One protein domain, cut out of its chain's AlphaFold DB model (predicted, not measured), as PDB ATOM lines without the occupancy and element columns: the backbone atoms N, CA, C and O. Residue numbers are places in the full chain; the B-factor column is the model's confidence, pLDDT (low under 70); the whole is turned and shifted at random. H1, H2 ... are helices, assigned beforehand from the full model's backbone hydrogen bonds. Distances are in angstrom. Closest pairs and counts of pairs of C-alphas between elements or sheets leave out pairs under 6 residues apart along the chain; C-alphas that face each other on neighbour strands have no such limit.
ATOM      1  N   ALA A 561     133.333 167.397 178.270       84.00
ATOM      2  CA  ALA A 561     133.844 166.080 177.891       84.00
ATOM      3  C   ALA A 561     132.739 165.175 177.330       84.00
ATOM      4  O   ALA A 561     132.963 164.526 176.313       84.00
ATOM      5  N   ALA A 562     131.533 165.202 177.904       85.44
ATOM      6  CA  ALA A 562     130.364 164.503 177.370       85.44
ATOM      7  C   ALA A 562     130.050 164.927 175.925       85.44
ATOM      8  O   ALA A 562     129.743 164.089 175.081       85.44
ATOM      9  N   LEU A 563     130.178 166.220 175.609       86.50
ATOM     10  CA  LEU A 563     129.947 166.731 174.258       86.50
ATOM     11  C   LEU A 563     131.053 166.376 173.263       86.50
ATOM     12  O   LEU A 563     130.746 166.026 172.124       86.50
ATOM     13  N   VAL A 564     132.317 166.485 173.677       84.56
ATOM     14  CA  VAL A 564     133.488 166.175 172.836       84.56
ATOM     15  C   VAL A 564     133.615 164.667 172.595       84.56
ATOM     16  O   VAL A 564     134.009 164.255 171.505       84.56
ATOM     17  N   ASN A 565     133.199 163.848 173.563       82.75
ATOM     18  CA  ASN A 565     133.235 162.388 173.524       82.75
ATOM     19  C   ASN A 565     131.792 161.824 173.536       82.75
ATOM     20  O   ASN A 565     131.350 161.291 174.558       82.75
ATOM     21  N   PRO A 566     131.028 161.950 172.430       83.25
ATOM     22  CA  PRO A 566     129.678 161.398 172.335       83.25
ATOM     23  C   PRO A 566     129.672 159.874 172.504       83.25
ATOM     24  O   PRO A 566     130.647 159.229 172.095       83.25
ATOM     25  N   PRO A 567     128.557 159.291 172.983       81.62
ATOM     26  CA  PRO A 567     128.306 157.855 172.919       81.62
ATOM     27  C   PRO A 567     128.641 157.265 171.549       81.62
ATOM     28  O   PRO A 567     128.394 157.886 170.508       81.62
ATOM     29  N   ASP A 568     129.191 156.053 171.536       73.19
ATOM     30  CA  ASP A 568     129.580 155.399 170.289       73.19
ATOM     31  C   ASP A 568     128.366 155.178 169.370       73.19
ATOM     32  O   ASP A 568     128.497 155.369 168.162       73.19
ATOM     33  N   ASP A 569     127.165 154.913 169.906       71.50
ATOM     34  CA  ASP A 569     125.923 154.734 169.131       71.50
ATOM     35  C   ASP A 569     125.415 156.005 168.419       71.50
ATOM     36  O   ASP A 569     124.485 155.929 167.611       71.50
ATOM     37  N   LEU A 570     126.033 157.161 168.689       72.88
ATOM     38  CA  LEU A 570     125.761 158.464 168.069       72.88
ATOM     39  C   LEU A 570     126.838 158.913 167.068       72.88
ATOM     40  O   LEU A 570     126.737 160.008 166.501       72.88
ATOM     41  N   ARG A 571     127.858 158.087 166.820       65.56
ATOM     42  CA  ARG A 571     128.882 158.340 165.796       65.56
ATOM     43  C   ARG A 571     128.491 157.685 164.467       65.56
ATOM     44  O   ARG A 571     127.738 156.714 164.433       65.56
ATOM     45  N   ALA A 572     128.943 158.235 163.347       56.09
ATOM     46  CA  ALA A 572     128.745 157.615 162.040       56.09
ATOM     47  C   ALA A 572     129.831 156.552 161.780       56.09
ATOM     48  O   ALA A 572     130.988 156.779 162.131       56.09
ATOM     49  N   PRO A 573     129.532 155.423 161.115       52.12
ATOM     50  CA  PRO A 573     130.585 154.600 160.528       52.12
ATOM     51  C   PRO A 573     131.264 155.375 159.375       52.12
ATOM     52  O   PRO A 573     130.548 155.966 158.559       52.12
ATOM     53  N   PRO A 574     132.607 155.391 159.263       51.75
ATOM     54  CA  PRO A 574     133.301 156.044 158.152       51.75
ATOM     55  C   PRO A 574     132.941 155.436 156.791       51.75
ATOM     56  O   PRO A 574     132.722 154.228 156.668       51.75
ATOM     57  N   ALA A 584     130.162 162.478 164.776       57.09
ATOM     58  CA  ALA A 584     128.917 162.488 165.542       57.09
ATOM     59  C   ALA A 584     127.754 163.110 164.749       57.09
ATOM     60  O   ALA A 584     127.971 164.028 163.948       57.09
ATOM     61  N   VAL A 585     126.511 162.670 164.999       70.69
ATOM     62  CA  VAL A 585     125.328 163.240 164.323       70.69
ATOM     63  C   VAL A 585     125.314 164.765 164.484       70.69
ATOM     64  O   VAL A 585     125.373 165.277 165.596       70.69
ATOM     65  N   GLY A 586     125.204 165.510 163.378       70.75
ATOM     66  CA  GLY A 586     125.458 166.961 163.338       70.75
ATOM     67  C   GLY A 586     124.539 167.875 164.171       70.75
ATOM     68  O   GLY A 586     124.737 169.089 164.147       70.75
ATOM     69  N   TRP A 587     123.546 167.331 164.884       80.94
ATOM     70  CA  TRP A 587     122.833 168.045 165.952       80.94
ATOM     71  C   TRP A 587     123.656 168.066 167.253       80.94
ATOM     72  O   TRP A 587     123.774 169.113 167.881       80.94
ATOM     73  N   TRP A 588     124.349 166.971 167.595       85.81
ATOM     74  CA  TRP A 588     125.120 166.821 168.836       85.81
ATOM     75  C   TRP A 588     126.153 167.935 169.025       85.81
ATOM     76  O   TRP A 588     126.137 168.636 170.033       85.81
ATOM     77  N   LYS A 589     127.010 168.160 168.017       80.12
ATOM     78  CA  LYS A 589     128.052 169.201 168.075       80.12
ATOM     79  C   LYS A 589     127.469 170.618 168.158       80.12
ATOM     80  O   LYS A 589     127.986 171.446 168.899       80.12
ATOM     81  N   ARG A 590     126.410 170.903 167.389       80.62
ATOM     82  CA  ARG A 590     125.825 172.250 167.269       80.62
ATOM     83  C   ARG A 590     125.029 172.628 168.513       80.62
ATOM     84  O   ARG A 590     125.253 173.676 169.109       80.62
ATOM     85  N   ASP A 591     124.100 171.761 168.882       80.69
ATOM     86  CA  ASP A 591     123.069 172.053 169.870       80.69
ATOM     87  C   ASP A 591     123.611 171.766 171.288       80.69
ATOM     88  O   ASP A 591     123.253 172.440 172.253       80.69
ATOM     89  N   GLY A 592     124.599 170.866 171.390       84.06
ATOM     90  CA  GLY A 592     125.390 170.638 172.597       84.06
ATOM     91  C   GLY A 592     126.212 171.852 173.021       84.06
ATOM     92  O   GLY A 592     126.237 172.182 174.203       84.06
ATOM     93  N   GLN A 593     126.825 172.583 172.083       84.00
ATOM     94  CA  GLN A 593     127.567 173.806 172.419       84.00
ATOM     95  C   GLN A 593     126.657 174.880 173.050       84.00
ATOM     96  O   GLN A 593     127.077 175.564 173.985       84.00
ATOM     97  N   VAL A 594     125.402 174.980 172.593       82.50
ATOM     98  CA  VAL A 594     124.380 175.869 173.176       82.50
ATOM     99  C   VAL A 594     123.960 175.383 174.569       82.50
ATOM    100  O   VAL A 594     123.907 176.177 175.509       82.50
ATOM    101  N   TRP A 595     123.731 174.076 174.738       85.19
ATOM    102  CA  TRP A 595     123.437 173.480 176.047       85.19
ATOM    103  C   TRP A 595     124.569 173.714 177.062       85.19
ATOM    104  O   TRP A 595     124.298 174.153 178.179       85.19
ATOM    105  N   LEU A 596     125.838 173.545 176.671       84.88
ATOM    106  CA  LEU A 596     126.984 173.835 177.541       84.88
ATOM    107  C   LEU A 596     127.038 175.313 177.939       84.88
ATOM    108  O   LEU A 596     127.278 175.614 179.105       84.88
ATOM    109  N   GLN A 597     126.788 176.235 177.004       83.06
ATOM    110  CA  GLN A 597     126.709 177.669 177.306       83.06
ATOM    111  C   GLN A 597     125.610 177.982 178.330       83.06
ATOM    112  O   GLN A 597     125.825 178.806 179.219       83.06
ATOM    113  N   HIS A 598     124.460 177.304 178.253       73.19
ATOM    114  CA  HIS A 598     123.383 177.448 179.233       73.19
ATOM    115  C   HIS A 598     123.772 176.876 180.604       73.19
ATOM    116  O   HIS A 598     123.631 177.579 181.605       73.19
ATOM    117  N   VAL A 599     124.321 175.657 180.658       75.69
ATOM    118  CA  VAL A 599     124.742 175.019 181.918       75.69
ATOM    119  C   VAL A 599     125.843 175.827 182.610       75.69
ATOM    120  O   VAL A 599     125.719 176.131 183.794       75.69
ATOM    121  N   CYS A 600     126.870 176.266 181.874       75.81
ATOM    122  CA  CYS A 600     127.934 177.115 182.421       75.81
ATOM    123  C   CYS A 600     127.378 178.431 182.987       75.81
ATOM    124  O   CYS A 600     127.756 178.832 184.084       75.81
ATOM    125  N   ALA A 601     126.427 179.066 182.289       69.94
ATOM    126  CA  ALA A 601     125.806 180.309 182.744       69.94
ATOM    127  C   ALA A 601     124.960 180.158 184.025       69.94
ATOM    128  O   ALA A 601     124.816 181.138 184.755       69.94
ATOM    129  N   HIS A 602     124.421 178.967 184.320       67.31
ATOM    130  CA  HIS A 602     123.763 178.678 185.607       67.31
ATOM    131  C   HIS A 602     124.753 178.342 186.723       67.31
ATOM    132  O   HIS A 602     124.517 178.716 187.867       67.31
ATOM    133  N   LEU A 603     125.876 177.699 186.394       66.50
ATOM    134  CA  LEU A 603     126.976 177.428 187.330       66.50
ATOM    135  C   LEU A 603     127.890 178.652 187.569       66.50
ATOM    136  O   LEU A 603     128.911 178.527 188.237       66.50
ATOM    137  N   ALA A 604     127.553 179.822 187.011       66.81
ATOM    138  CA  ALA A 604     128.360 181.052 187.022       66.81
ATOM    139  C   ALA A 604     129.782 180.913 186.418       66.81
ATOM    140  O   ALA A 604     130.666 181.726 186.685       66.81
ATOM    141  N   ILE A 605     129.990 179.916 185.555       65.94
ATOM    142  CA  ILE A 605     131.261 179.609 184.888       65.94
ATOM    143  C   ILE A 605     131.284 180.238 183.491       65.94
ATOM    144  O   ILE A 605     130.307 180.158 182.743       65.94
ATOM    145  N   ASP A 606     132.422 180.802 183.080       66.88
ATOM    146  CA  ASP A 606     132.630 181.117 181.665       66.88
ATOM    147  C   ASP A 606     133.041 179.858 180.889       66.88
ATOM    148  O   ASP A 606     134.123 179.304 181.071       66.88
ATOM    149  N   HIS A 607     132.199 179.435 179.950       67.94
ATOM    150  CA  HIS A 607     132.495 178.343 179.023       67.94
ATOM    151  C   HIS A 607     133.820 178.498 178.239       67.94
ATOM    152  O   HIS A 607     134.350 177.494 177.751       67.94
ATOM    153  N   GLN A 608     134.364 179.721 178.112       70.38
ATOM    154  CA  GLN A 608     135.645 179.981 177.445       70.38
ATOM    155  C   GLN A 608     136.862 179.507 178.257       70.38
ATOM    156  O   GLN A 608     137.883 179.195 177.650       70.38
ATOM    157  N   ILE A 609     136.768 179.397 179.592       64.31
ATOM    158  CA  ILE A 609     137.884 178.909 180.431       64.31
ATOM    159  C   ILE A 609     137.957 177.375 180.523       64.31
ATOM    160  O   ILE A 609     138.882 176.834 181.126       64.31
ATOM    161  N   LEU A 610     136.995 176.657 179.937       69.06
ATOM    162  CA  LEU A 610     136.986 175.194 179.918       69.06
ATOM    163  C   LEU A 610     137.962 174.654 178.854       69.06
ATOM    164  O   LEU A 610     137.942 175.178 177.733       69.06
ATOM    165  N   PRO A 611     138.719 173.563 179.119       67.06
ATOM    166  CA  PRO A 611     139.629 172.935 178.148       67.06
ATOM    167  C   PRO A 611     138.971 172.735 176.780       67.06
ATOM    168  O   PRO A 611     137.773 172.469 176.724       67.06
ATOM    169  N   SER A 612     139.698 172.893 175.671       69.62
ATOM    170  CA  SER A 612     139.106 172.826 174.323       69.62
ATOM    171  C   SER A 612     138.460 171.467 174.043       69.62
ATOM    172  O   SER A 612     137.279 171.416 173.708       69.62
ATOM    173  N   GLU A 613     139.225 170.395 174.247       74.69
ATOM    174  CA  GLU A 613     138.857 169.009 173.951       74.69
ATOM    175  C   GLU A 613     139.266 168.092 175.125       74.69
ATOM    176  O   GLU A 613     140.257 167.373 175.026       74.69
ATOM    177  N   PRO A 614     138.568 168.148 176.279       76.31
ATOM    178  CA  PRO A 614     138.836 167.238 177.391       76.31
ATOM    179  C   PRO A 614     138.436 165.808 177.006       76.31
ATOM    180  O   PRO A 614     137.343 165.581 176.478       76.31
ATOM    181  N   SER A 615     139.308 164.839 177.282       74.12
ATOM    182  CA  SER A 615     139.018 163.419 177.074       74.12
ATOM    183  C   SER A 615     138.121 162.853 178.182       74.12
ATOM    184  O   SER A 615     137.926 163.469 179.232       74.12
ATOM    185  N   ILE A 616     137.605 161.639 177.967       69.81
ATOM    186  CA  ILE A 616     136.912 160.861 179.008       69.81
ATOM    187  C   ILE A 616     137.806 160.691 180.247       69.81
ATOM    188  O   ILE A 616     137.355 160.945 181.358       69.81
ATOM    189  N   LEU A 617     139.087 160.362 180.055       66.88
ATOM    190  CA  LEU A 617     140.044 160.164 181.151       66.88
ATOM    191  C   LEU A 617     140.309 161.457 181.937       66.88
ATOM    192  O   LEU A 617     140.458 161.406 183.156       66.88
ATOM    193  N   ASP A 618     140.332 162.617 181.270       62.59
ATOM    194  CA  ASP A 618     140.444 163.908 181.960       62.59
ATOM    195  C   ASP A 618     139.222 164.138 182.858       62.59
ATOM    196  O   ASP A 618     139.379 164.481 184.030       62.59
ATOM    197  N   ALA A 619     138.012 163.887 182.345       64.81
ATOM    198  CA  ALA A 619     136.771 164.021 183.109       64.81
ATOM    199  C   ALA A 619     136.716 163.060 184.310       64.81
ATOM    200  O   ALA A 619     136.497 163.521 185.429       64.81
ATOM    201  N   GLU A 620     137.000 161.770 184.104       62.47
ATOM    202  CA  GLU A 620     137.066 160.754 185.167       62.47
ATOM    203  C   GLU A 620     138.108 161.109 186.246       62.47
ATOM    204  O   GLU A 620     137.865 160.931 187.443       62.47
ATOM    205  N   SER A 621     139.263 161.657 185.841       58.09
ATOM    206  CA  SER A 621     140.321 162.080 186.771       58.09
ATOM    207  C   SER A 621     139.956 163.321 187.596       58.09
ATOM    208  O   SER A 621     140.436 163.467 188.719       58.09
ATOM    209  N   LEU A 622     139.098 164.196 187.058       57.56
ATOM    210  CA  LEU A 622     138.625 165.414 187.723       57.56
ATOM    211  C   LEU A 622     137.435 165.156 188.653       57.56
ATOM    212  O   LEU A 622     137.288 165.860 189.651       57.56
ATOM    213  N   THR A 623     136.585 164.174 188.345       56.75
ATOM    214  CA  THR A 623     135.428 163.812 189.182       56.75
ATOM    215  C   THR A 623     135.811 162.918 190.344       56.75
ATOM    216  O   THR A 623     135.259 163.050 191.436       56.75
ATOM    217  N   GLY A 624     136.725 161.975 190.104       54.97
ATOM    218  CA  GLY A 624     136.999 160.904 191.047       54.97
ATOM    219  C   GLY A 624     135.745 160.073 191.384       54.97
ATOM    220  O   GLY A 624     134.770 160.050 190.626       54.97
ATOM    221  N   PRO A 625     135.761 159.350 192.516       54.19
ATOM    222  CA  PRO A 625     134.701 158.418 192.882       54.19
ATOM    223  C   PRO A 625     133.575 159.101 193.683       54.19
ATOM    224  O   PRO A 625     133.686 159.321 194.889       54.19
ATOM    225  N   ILE A 626     132.464 159.402 193.011       59.56
ATOM    226  CA  ILE A 626     131.313 160.125 193.580       59.56
ATOM    227  C   ILE A 626     130.498 159.234 194.537       59.56
ATOM    228  O   ILE A 626     130.164 158.091 194.209       59.56
ATOM    229  N   SER A 627     130.119 159.768 195.708       66.88
ATOM    230  CA  SER A 627     129.243 159.066 196.660       66.88
ATOM    231  C   SER A 627     127.825 158.896 196.112       66.88
ATOM    232  O   SER A 627     127.255 159.821 195.535       66.88
ATOM    233  N   HIS A 628     127.199 157.746 196.382       70.38
ATOM    234  CA  HIS A 628     125.783 157.517 196.065       70.38
ATOM    235  C   HIS A 628     124.844 158.548 196.714       70.38
ATOM    236  O   HIS A 628     123.769 158.804 196.175       70.38
ATOM    237  N   ASP A 629     125.241 159.133 197.847       67.06
ATOM    238  CA  ASP A 629     124.444 160.134 198.565       67.06
ATOM    239  C   ASP A 629     124.394 161.478 197.801       67.06
ATOM    240  O   ASP A 629     123.381 162.177 197.828       67.06
ATOM    241  N   ASP A 630     125.446 161.809 197.039       72.06
ATOM    242  CA  ASP A 630     125.532 163.033 196.229       72.06
ATOM    243  C   ASP A 630     124.855 162.902 194.853       72.06
ATOM    244  O   ASP A 630     124.555 163.912 194.213       72.06
ATOM    245  N   TYR A 631     124.562 161.675 194.397       80.38
ATOM    246  CA  TYR A 631     123.986 161.412 193.071       80.38
ATOM    247  C   TYR A 631     122.715 162.229 192.802       80.38
ATOM    248  O   TYR A 631     122.588 162.834 191.736       80.38
ATOM    249  N   GLN A 632     121.777 162.274 193.757       77.56
ATOM    250  CA  GLN A 632     120.532 163.039 193.608       77.56
ATOM    251  C   GLN A 632     120.793 164.551 193.550       77.56
ATOM    252  O   GLN A 632     120.192 165.237 192.724       77.56
ATOM    253  N   LYS A 633     121.728 165.067 194.362       72.88
ATOM    254  CA  LYS A 633     122.108 166.489 194.391       72.88
ATOM    255  C   LYS A 633     122.719 166.925 193.057       72.88
ATOM    256  O   LYS A 633     122.225 167.867 192.444       72.88
ATOM    257  N   ILE A 634     123.739 166.207 192.581       73.94
ATOM    258  CA  ILE A 634     124.434 166.494 191.314       73.94
ATOM    259  C   ILE A 634     123.453 166.418 190.138       73.94
ATOM    260  O   ILE A 634     123.376 167.340 189.324       73.94
ATOM    261  N   THR A 635     122.635 165.363 190.095       80.88
ATOM    262  CA  THR A 635     121.607 165.181 189.059       80.88
ATOM    263  C   THR A 635     120.575 166.310 189.076       80.88
ATOM    264  O   THR A 635     120.209 166.809 188.017       80.88
ATOM    265  N   SER A 636     120.137 166.764 190.258       77.12
ATOM    266  CA  SER A 636     119.194 167.881 190.395       77.12
ATOM    267  C   SER A 636     119.781 169.209 189.919       77.12
ATOM    268  O   SER A 636     119.098 169.943 189.206       77.12
ATOM    269  N   THR A 637     121.040 169.514 190.256       75.50
ATOM    270  CA  THR A 637     121.721 170.732 189.784       75.50
ATOM    271  C   THR A 637     121.866 170.729 188.261       75.50
ATOM    272  O   THR A 637     121.476 171.695 187.603       75.50
ATOM    273  N   LEU A 638     122.360 169.630 187.679       80.12
ATOM    274  CA  LEU A 638     122.554 169.511 186.230       80.12
ATOM    275  C   LEU A 638     121.225 169.499 185.457       80.12
ATOM    276  O   LEU A 638     121.136 170.091 184.378       80.12
ATOM    277  N   LEU A 639     120.170 168.887 186.009       80.00
ATOM    278  CA  LEU A 639     118.829 168.916 185.424       80.00
ATOM    279  C   LEU A 639     118.240 170.335 185.449       80.00
ATOM    280  O   LEU A 639     117.760 170.808 184.419       80.00
ATOM    281  N   ALA A 640     118.332 171.050 186.574       72.81
ATOM    282  CA  ALA A 640     117.872 172.436 186.675       72.81
ATOM    283  C   ALA A 640     118.620 173.360 185.695       72.81
ATOM    284  O   ALA A 640     117.986 174.109 184.950       72.81
ATOM    285  N   ALA A 641     119.951 173.238 185.619       72.12
ATOM    286  CA  ALA A 641     120.791 173.982 184.677       72.12
ATOM    287  C   ALA A 641     120.513 173.635 183.197       72.12
ATOM    288  O   ALA A 641     120.755 174.456 182.313       72.12
ATOM    289  N   THR A 642     119.979 172.440 182.918       76.56
ATOM    290  CA  THR A 642     119.553 172.007 181.574       76.56
ATOM    291  C   THR A 642     118.162 172.533 181.197       76.56
ATOM    292  O   THR A 642     117.911 172.851 180.035       76.56
ATOM    293  N   ILE A 643     117.239 172.620 182.161       69.50
ATOM    294  CA  ILE A 643     115.835 173.000 181.929       69.50
ATOM    295  C   ILE A 643     115.649 174.518 181.858       69.50
ATOM    296  O   ILE A 643     114.871 175.006 181.034       69.50
ATOM    297  N   LEU A 644     116.302 175.261 182.754       60.22
ATOM    298  CA  LEU A 644     116.023 176.678 182.972       60.22
ATOM    299  C   LEU A 644     116.685 177.569 181.899       60.22
ATOM    300  O   LEU A 644     117.828 177.323 181.510       60.22
ATOM    301  N   PRO A 645     116.043 178.668 181.464       52.31
ATOM    302  CA  PRO A 645     116.694 179.661 180.614       52.31
ATOM    303  C   PRO A 645     117.756 180.440 181.404       52.31
ATOM    304  O   PRO A 645     117.521 180.834 182.554       52.31
ATOM    305  N   SER A 646     118.914 180.676 180.782       51.44
ATOM    306  CA  SER A 646     120.054 181.369 181.401       51.44
ATOM    307  C   SER A 646     119.724 182.829 181.776       51.44
ATOM    308  O   SER A 646     118.817 183.424 181.183       51.44
ATOM    309  N   PRO A 647     120.448 183.451 182.731       50.16
ATOM    310  CA  PRO A 647     120.188 184.835 183.141       50.16
ATOM    311  C   PRO A 647     120.212 185.832 181.971       50.16
ATOM    312  O   PRO A 647     119.239 186.558 181.770       50.16
ATOM    313  N   LYS A 648     121.243 185.771 181.118       46.44
ATOM    314  CA  LYS A 648     121.388 186.647 179.938       46.44
ATOM    315  C   LYS A 648     120.251 186.483 178.923       46.44
ATOM    316  O   LYS A 648     119.790 187.462 178.344       46.44
ATOM    317  N   ALA A 649     119.733 185.263 178.749       47.12
ATOM    318  CA  ALA A 649     118.589 185.018 177.868       47.12
ATOM    319  C   ALA A 649     117.283 185.655 178.391       47.12
ATOM    320  O   ALA A 649     116.396 185.965 177.595       47.12
ATOM    321  N   LYS A 650     117.161 185.890 179.708       45.94
ATOM    322  CA  LYS A 650     116.047 186.656 180.298       45.94
ATOM    323  C   LYS A 650     116.222 188.163 180.071       45.94
ATOM    324  O   LYS A 650     115.243 188.845 179.781       45.94
ATOM    325  N   GLU A 651     117.452 188.669 180.147       44.19
ATOM    326  CA  GLU A 651     117.779 190.079 179.882       44.19
ATOM    327  C   GLU A 651     117.506 190.449 178.411       44.19
ATOM    328  O   GLU A 651     116.701 191.344 178.148       44.19
ATOM    329  N   GLU A 652     118.027 189.677 177.447       40.69
ATOM    330  CA  GLU A 652     117.743 189.870 176.010       40.69
ATOM    331  C   GLU A 652     116.247 189.763 175.653       40.69
ATOM    332  O   GLU A 652     115.783 190.369 174.681       40.69
ATOM    333  N   PHE A 670     111.838 176.731 178.185       52.53
ATOM    334  CA  PHE A 670     112.217 175.511 178.906       52.53
ATOM    335  C   PHE A 670     112.894 174.522 177.953       52.53
ATOM    336  O   PHE A 670     112.243 173.912 177.107       52.53
ATOM    337  N   GLY A 671     114.213 174.374 178.084       57.50
ATOM    338  CA  GLY A 671     115.081 173.731 177.088       57.50
ATOM    339  C   GLY A 671     115.105 172.199 177.087       57.50
ATOM    340  O   GLY A 671     116.045 171.624 176.545       57.50
ATOM    341  N   TYR A 672     114.129 171.524 177.704       74.19
ATOM    342  CA  TYR A 672     114.206 170.084 177.981       74.19
ATOM    343  C   TYR A 672     113.837 169.195 176.781       74.19
ATOM    344  O   TYR A 672     112.838 168.479 176.802       74.19
ATOM    345  N   THR A 673     114.643 169.259 175.720       82.75
ATOM    346  CA  THR A 673     114.509 168.436 174.505       82.75
ATOM    347  C   THR A 673     115.186 167.071 174.666       82.75
ATOM    348  O   THR A 673     116.000 166.869 175.576       82.75
ATOM    349  N   ALA A 674     114.914 166.121 173.762       85.25
ATOM    350  CA  ALA A 674     115.608 164.829 173.767       85.25
ATOM    351  C   ALA A 674     117.124 164.957 173.495       85.25
ATOM    352  O   ALA A 674     117.883 164.096 173.934       85.25
ATOM    353  N   ALA A 675     117.577 166.042 172.850       87.12
ATOM    354  CA  ALA A 675     118.999 166.376 172.743       87.12
ATOM    355  C   ALA A 675     119.577 166.779 174.107       87.12
ATOM    356  O   ALA A 675     120.552 166.183 174.560       87.12
ATOM    357  N   SER A 676     118.925 167.716 174.807       86.81
ATOM    358  CA  SER A 676     119.352 168.165 176.142       86.81
ATOM    359  C   SER A 676     119.428 167.011 177.155       86.81
ATOM    360  O   SER A 676     120.383 166.907 177.927       86.81
ATOM    361  N   ARG A 677     118.468 166.076 177.084       88.38
ATOM    362  CA  ARG A 677     118.442 164.856 177.896       88.38
ATOM    363  C   ARG A 677     119.557 163.881 177.525       88.38
ATOM    364  O   ARG A 677     120.065 163.208 178.411       88.38
ATOM    365  N   ALA A 678     119.960 163.811 176.256       90.12
ATOM    366  CA  ALA A 678     121.077 162.975 175.824       90.12
ATOM    367  C   ALA A 678     122.437 163.529 176.287       90.12
ATOM    368  O   ALA A 678     123.265 162.759 176.769       90.12
ATOM    369  N   PHE A 679     122.642 164.853 176.242       91.12
ATOM    370  CA  PHE A 679     123.843 165.488 176.808       91.12
ATOM    371  C   PHE A 679     123.923 165.289 178.330       91.12
ATOM    372  O   PHE A 679     124.971 164.910 178.855       91.12
ATOM    373  N   LEU A 680     122.798 165.466 179.033       89.81
ATOM    374  CA  LEU A 680     122.693 165.199 180.468       89.81
ATOM    375  C   LEU A 680     122.930 163.716 180.794       89.81
ATOM    376  O   LEU A 680     123.663 163.417 181.730       89.81
ATOM    377  N   ALA A 681     122.373 162.788 180.008       90.06
ATOM    378  CA  ALA A 681     122.594 161.353 180.177       90.06
ATOM    379  C   ALA A 681     124.077 160.980 180.038       90.06
ATOM    380  O   ALA A 681     124.608 160.342 180.939       90.06
ATOM    381  N   GLN A 682     124.756 161.441 178.978       89.69
ATOM    382  CA  GLN A 682     126.191 161.191 178.786       89.69
ATOM    383  C   GLN A 682     127.034 161.830 179.899       89.69
ATOM    384  O   GLN A 682     127.995 161.233 180.370       89.69
ATOM    385  N   THR A 683     126.654 163.020 180.373       90.06
ATOM    386  CA  THR A 683     127.318 163.665 181.519       90.06
ATOM    387  C   THR A 683     127.191 162.810 182.780       90.06
ATOM    388  O   THR A 683     128.181 162.588 183.469       90.06
ATOM    389  N   LEU A 684     125.998 162.283 183.072       88.56
ATOM    390  CA  LEU A 684     125.772 161.401 184.220       88.56
ATOM    391  C   LEU A 684     126.467 160.040 184.062       88.56
ATOM    392  O   LEU A 684     126.940 159.497 185.056       88.56
ATOM    393  N   GLU A 685     126.593 159.520 182.840       86.75
ATOM    394  CA  GLU A 685     127.330 158.285 182.550       86.75
ATOM    395  C   GLU A 685     128.839 158.453 182.799       86.75
ATOM    396  O   GLU A 685     129.422 157.632 183.507       86.75
ATOM    397  N   LEU A 686     129.445 159.571 182.370       83.38
ATOM    398  CA  LEU A 686     130.827 159.933 182.736       83.38
ATOM    399  C   LEU A 686     131.008 160.152 184.252       83.38
ATOM    400  O   LEU A 686     132.061 159.845 184.801       83.38
ATOM    401  N   LEU A 687     129.972 160.627 184.952       81.12
ATOM    402  CA  LEU A 687     129.946 160.732 186.420       81.12
ATOM    403  C   LEU A 687     129.688 159.376 187.120       81.12
ATOM    404  O   LEU A 687     129.621 159.325 188.349       81.12
ATOM    405  N   SER A 688     129.508 158.277 186.373       83.19
ATOM    406  CA  SER A 688     129.074 156.962 186.881       83.19
ATOM    407  C   SER A 688     127.748 156.984 187.672       83.19
ATOM    408  O   SER A 688     127.488 156.106 188.499       83.19
ATOM    409  N   ILE A 689     126.881 157.972 187.420       84.19
ATOM    410  CA  ILE A 689     125.572 158.135 188.067       84.19
ATOM    411  C   ILE A 689     124.503 157.362 187.269       84.19
ATOM    412  O   ILE A 689     124.241 157.687 186.109       84.19
ATOM    413  N   PRO A 690     123.817 156.361 187.858       85.00
ATOM    414  CA  PRO A 690     122.839 155.556 187.126       85.00
ATOM    415  C   PRO A 690     121.622 156.357 186.637       85.00
ATOM    416  O   PRO A 690     121.003 157.088 187.409       85.00
ATOM    417  N   MET A 691     121.168 156.085 185.407       84.69
ATOM    418  CA  MET A 691     119.955 156.658 184.783       84.69
ATOM    419  C   MET A 691     118.690 156.610 185.668       84.69
ATOM    420  O   MET A 691     117.820 157.476 185.573       84.69
ATOM    421  N   LYS A 692     118.590 155.637 186.585       83.69
ATOM    422  CA  LYS A 692     117.511 155.561 187.587       83.69
ATOM    423  C   LYS A 692     117.419 156.820 188.462       83.69
ATOM    424  O   LYS A 692     116.311 157.219 188.802       83.69
ATOM    425  N   VAL A 693     118.549 157.452 188.787       85.56
ATOM    426  CA  VAL A 693     118.596 158.705 189.557       85.56
ATOM    427  C   VAL A 693     118.029 159.859 188.735       85.56
ATOM    428  O   VAL A 693     117.200 160.607 189.245       85.56
ATOM    429  N   LEU A 694     118.401 159.969 187.452       87.06
ATOM    430  CA  LEU A 694     117.836 160.982 186.555       87.06
ATOM    431  C   LEU A 694     116.318 160.842 186.448       87.06
ATOM    432  O   LEU A 694     115.612 161.826 186.632       87.06
ATOM    433  N   LEU A 695     115.813 159.620 186.256       82.69
ATOM    434  CA  LEU A 695     114.374 159.350 186.274       82.69
ATOM    435  C   LEU A 695     113.730 159.820 187.601       82.69
ATOM    436  O   LEU A 695     112.732 160.538 187.584       82.69
ATOM    437  N   GLU A 696     114.279 159.444 188.760       80.44
ATOM    438  CA  GLU A 696     113.724 159.837 190.070       80.44
ATOM    439  C   GLU A 696     113.667 161.361 190.265       80.44
ATOM    440  O   GLU A 696     112.651 161.882 190.733       80.44
ATOM    441  N   VAL A 697     114.714 162.074 189.845       79.81
ATOM    442  CA  VAL A 697     114.799 163.540 189.919       79.81
ATOM    443  C   VAL A 697     113.877 164.217 188.888       79.81
ATOM    444  O   VAL A 697     113.219 165.199 189.225       79.81
ATOM    445  N   GLU A 698     113.729 163.666 187.675       78.00
ATOM    446  CA  GLU A 698     112.740 164.123 186.677       78.00
ATOM    447  C   GLU A 698     111.306 164.074 187.228       78.00
ATOM    448  O   GLU A 698     110.513 164.988 186.991       78.00
ATOM    449  N   LYS A 699     110.959 163.017 187.974       75.31
ATOM    450  CA  LYS A 699     109.635 162.875 188.598       75.31
ATOM    451  C   LYS A 699     109.423 163.873 189.731       75.31
ATOM    452  O   LYS A 699     108.340 164.449 189.808       75.31
ATOM    453  N   ALA A 700     110.422 164.059 190.597       71.38
ATOM    454  CA  ALA A 700     110.347 165.024 191.692       71.38
ATOM    455  C   ALA A 700     110.149 166.446 191.144       71.38
ATOM    456  O   ALA A 700     109.147 167.090 191.441       71.38
ATOM    457  N   LEU A 701     111.012 166.876 190.220       71.44
ATOM    458  CA  LEU A 701     110.921 168.207 189.624       71.44
ATOM    459  C   LEU A 701     109.620 168.413 188.825       71.44
ATOM    460  O   LEU A 701     109.027 169.484 188.893       71.44
ATOM    461  N   GLY A 702     109.128 167.392 188.109       66.06
ATOM    462  CA  GLY A 702     107.826 167.454 187.428       66.06
ATOM    463  C   GLY A 702     106.630 167.583 188.386       66.06
ATOM    464  O   GLY A 702     105.689 168.326 188.098       66.06
ATOM    465  N   HIS A 703     106.681 166.910 189.540       64.19
ATOM    466  CA  HIS A 703     105.691 167.037 190.614       64.19
ATOM    467  C   HIS A 703     105.703 168.443 191.228       64.19
ATOM    468  O   HIS A 703     104.652 169.075 191.339       64.19
ATOM    469  N   ASP A 704     106.886 168.935 191.592       60.28
ATOM    470  CA  ASP A 704     107.035 170.186 192.337       60.28
ATOM    471  C   ASP A 704     106.674 171.393 191.463       60.28
ATOM    472  O   ASP A 704     105.872 172.230 191.881       60.28
ATOM    473  N   LEU A 705     107.114 171.403 190.195       56.81
ATOM    474  CA  LEU A 705     106.648 172.370 189.196       56.81
ATOM    475  C   LEU A 705     105.117 172.350 189.069       56.81
ATOM    476  O   LEU A 705     104.487 173.403 189.080       56.81
ATOM    477  N   PHE A 706     104.481 171.177 188.963       57.69
ATOM    478  CA  PHE A 706     103.021 171.108 188.818       57.69
ATOM    479  C   PHE A 706     102.267 171.707 190.015       57.69
ATOM    480  O   PHE A 706     101.269 172.409 189.818       57.69
ATOM    481  N   GLU A 707     102.727 171.457 191.241       53.78
ATOM    482  CA  GLU A 707     102.113 172.029 192.442       53.78
ATOM    483  C   GLU A 707     102.344 173.550 192.543       53.78
ATOM    484  O   GLU A 707     101.388 174.272 192.838       53.78
TER     485      GLU A 707
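Overview. This is residues 561 to 574, 584 to 652 and 670 to 707 of the 1111 residues of the protein "Putative membrane protein F35D11,3" of Thanatephorus cucumeris (strain AG1-IB / isolate 7/3/14) (UniProt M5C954). You are looking at a cluster of mostly crossed helices gathered round H6, with H2 crossing it, H4 side by side with it in the opposite direction, and the short H1 packed on it too. H7 leads away from this body, and its last residues, 702 to 707, stick out as an arm; H3 and H5 lie at the margins. The printed part has 121 residues with seven named helices, H1 to H7 along the chain, and no named strand: all helix. It is compact, with a radius of gyration of the C-alphas of 14.6 A and spans of 48 by 39 by 28 A.

Arrangement. Begin at H2, residues 586 to 602, which has a kink of 26 degrees near residue 594. It touches residues 675 to 679 of H6, residues 674 to 686, about perpendicular at 73 degrees, only just beyond steep; the closest C-alphas, of Trp 595 and Ser 676, are 6.7 A apart. H6 is the hub, touching five helices. H4, residues 631 to 643, touches it at a shallow tilt of 29 degrees, opposite ways, closest at the C-alphas of Thr 642 and Ser 676, 6.7 A apart. H1, residues 561 to 564, touches H6, closest at the C-alphas of Ala 562 and Thr 683, 5.2 A apart. H3, residues 616 to 623, only just touches H6, with 3 pairs of C-alphas within 8 A, closest at Glu 620 and Leu 686, 6.7 A. H7, residues 691 to 707, touches H4 with residues 693 to 698 alone, at a steep tilt of 59 degrees, the same way; the closest C-alphas, of Thr 635 and Leu 694, are 6.2 A apart. H5, residues 647 to 652, is close to H2 but not clearly touching; H2 and H7 are apart. Every O i to N i+4 pair is within hydrogen-bond range in H3, H4, H5, H6 and H7, and 10 of 13 in H2; H1 is too short for such a pair.

Along the chain. Find C-alpha 561 at (133.844, 166.080, 177.891), where H1 begins. From C-alpha 586 at (125.458, 166.961, 163.338), H2 runs 25.2 A. H4 measures 18.0 A and H6 18.3 A; H7 runs 24.8 A to C-alpha 707 at (102.113, 172.029, 192.442).

Size, cuts and confidence. The C-alphas farthest apart, of Pro 574 and Glu 707, are 49.0 A apart. Residues 575 to 583 and 653 to 669 are not printed, with C-alpha gaps of 10.7 A and 15.7 A. The link from H2 to H3 is long, 13 residues. Mean pLDDT of the printed part is 72.4; 47 residues are under 70, among them 616 to 627 and 643 to 652.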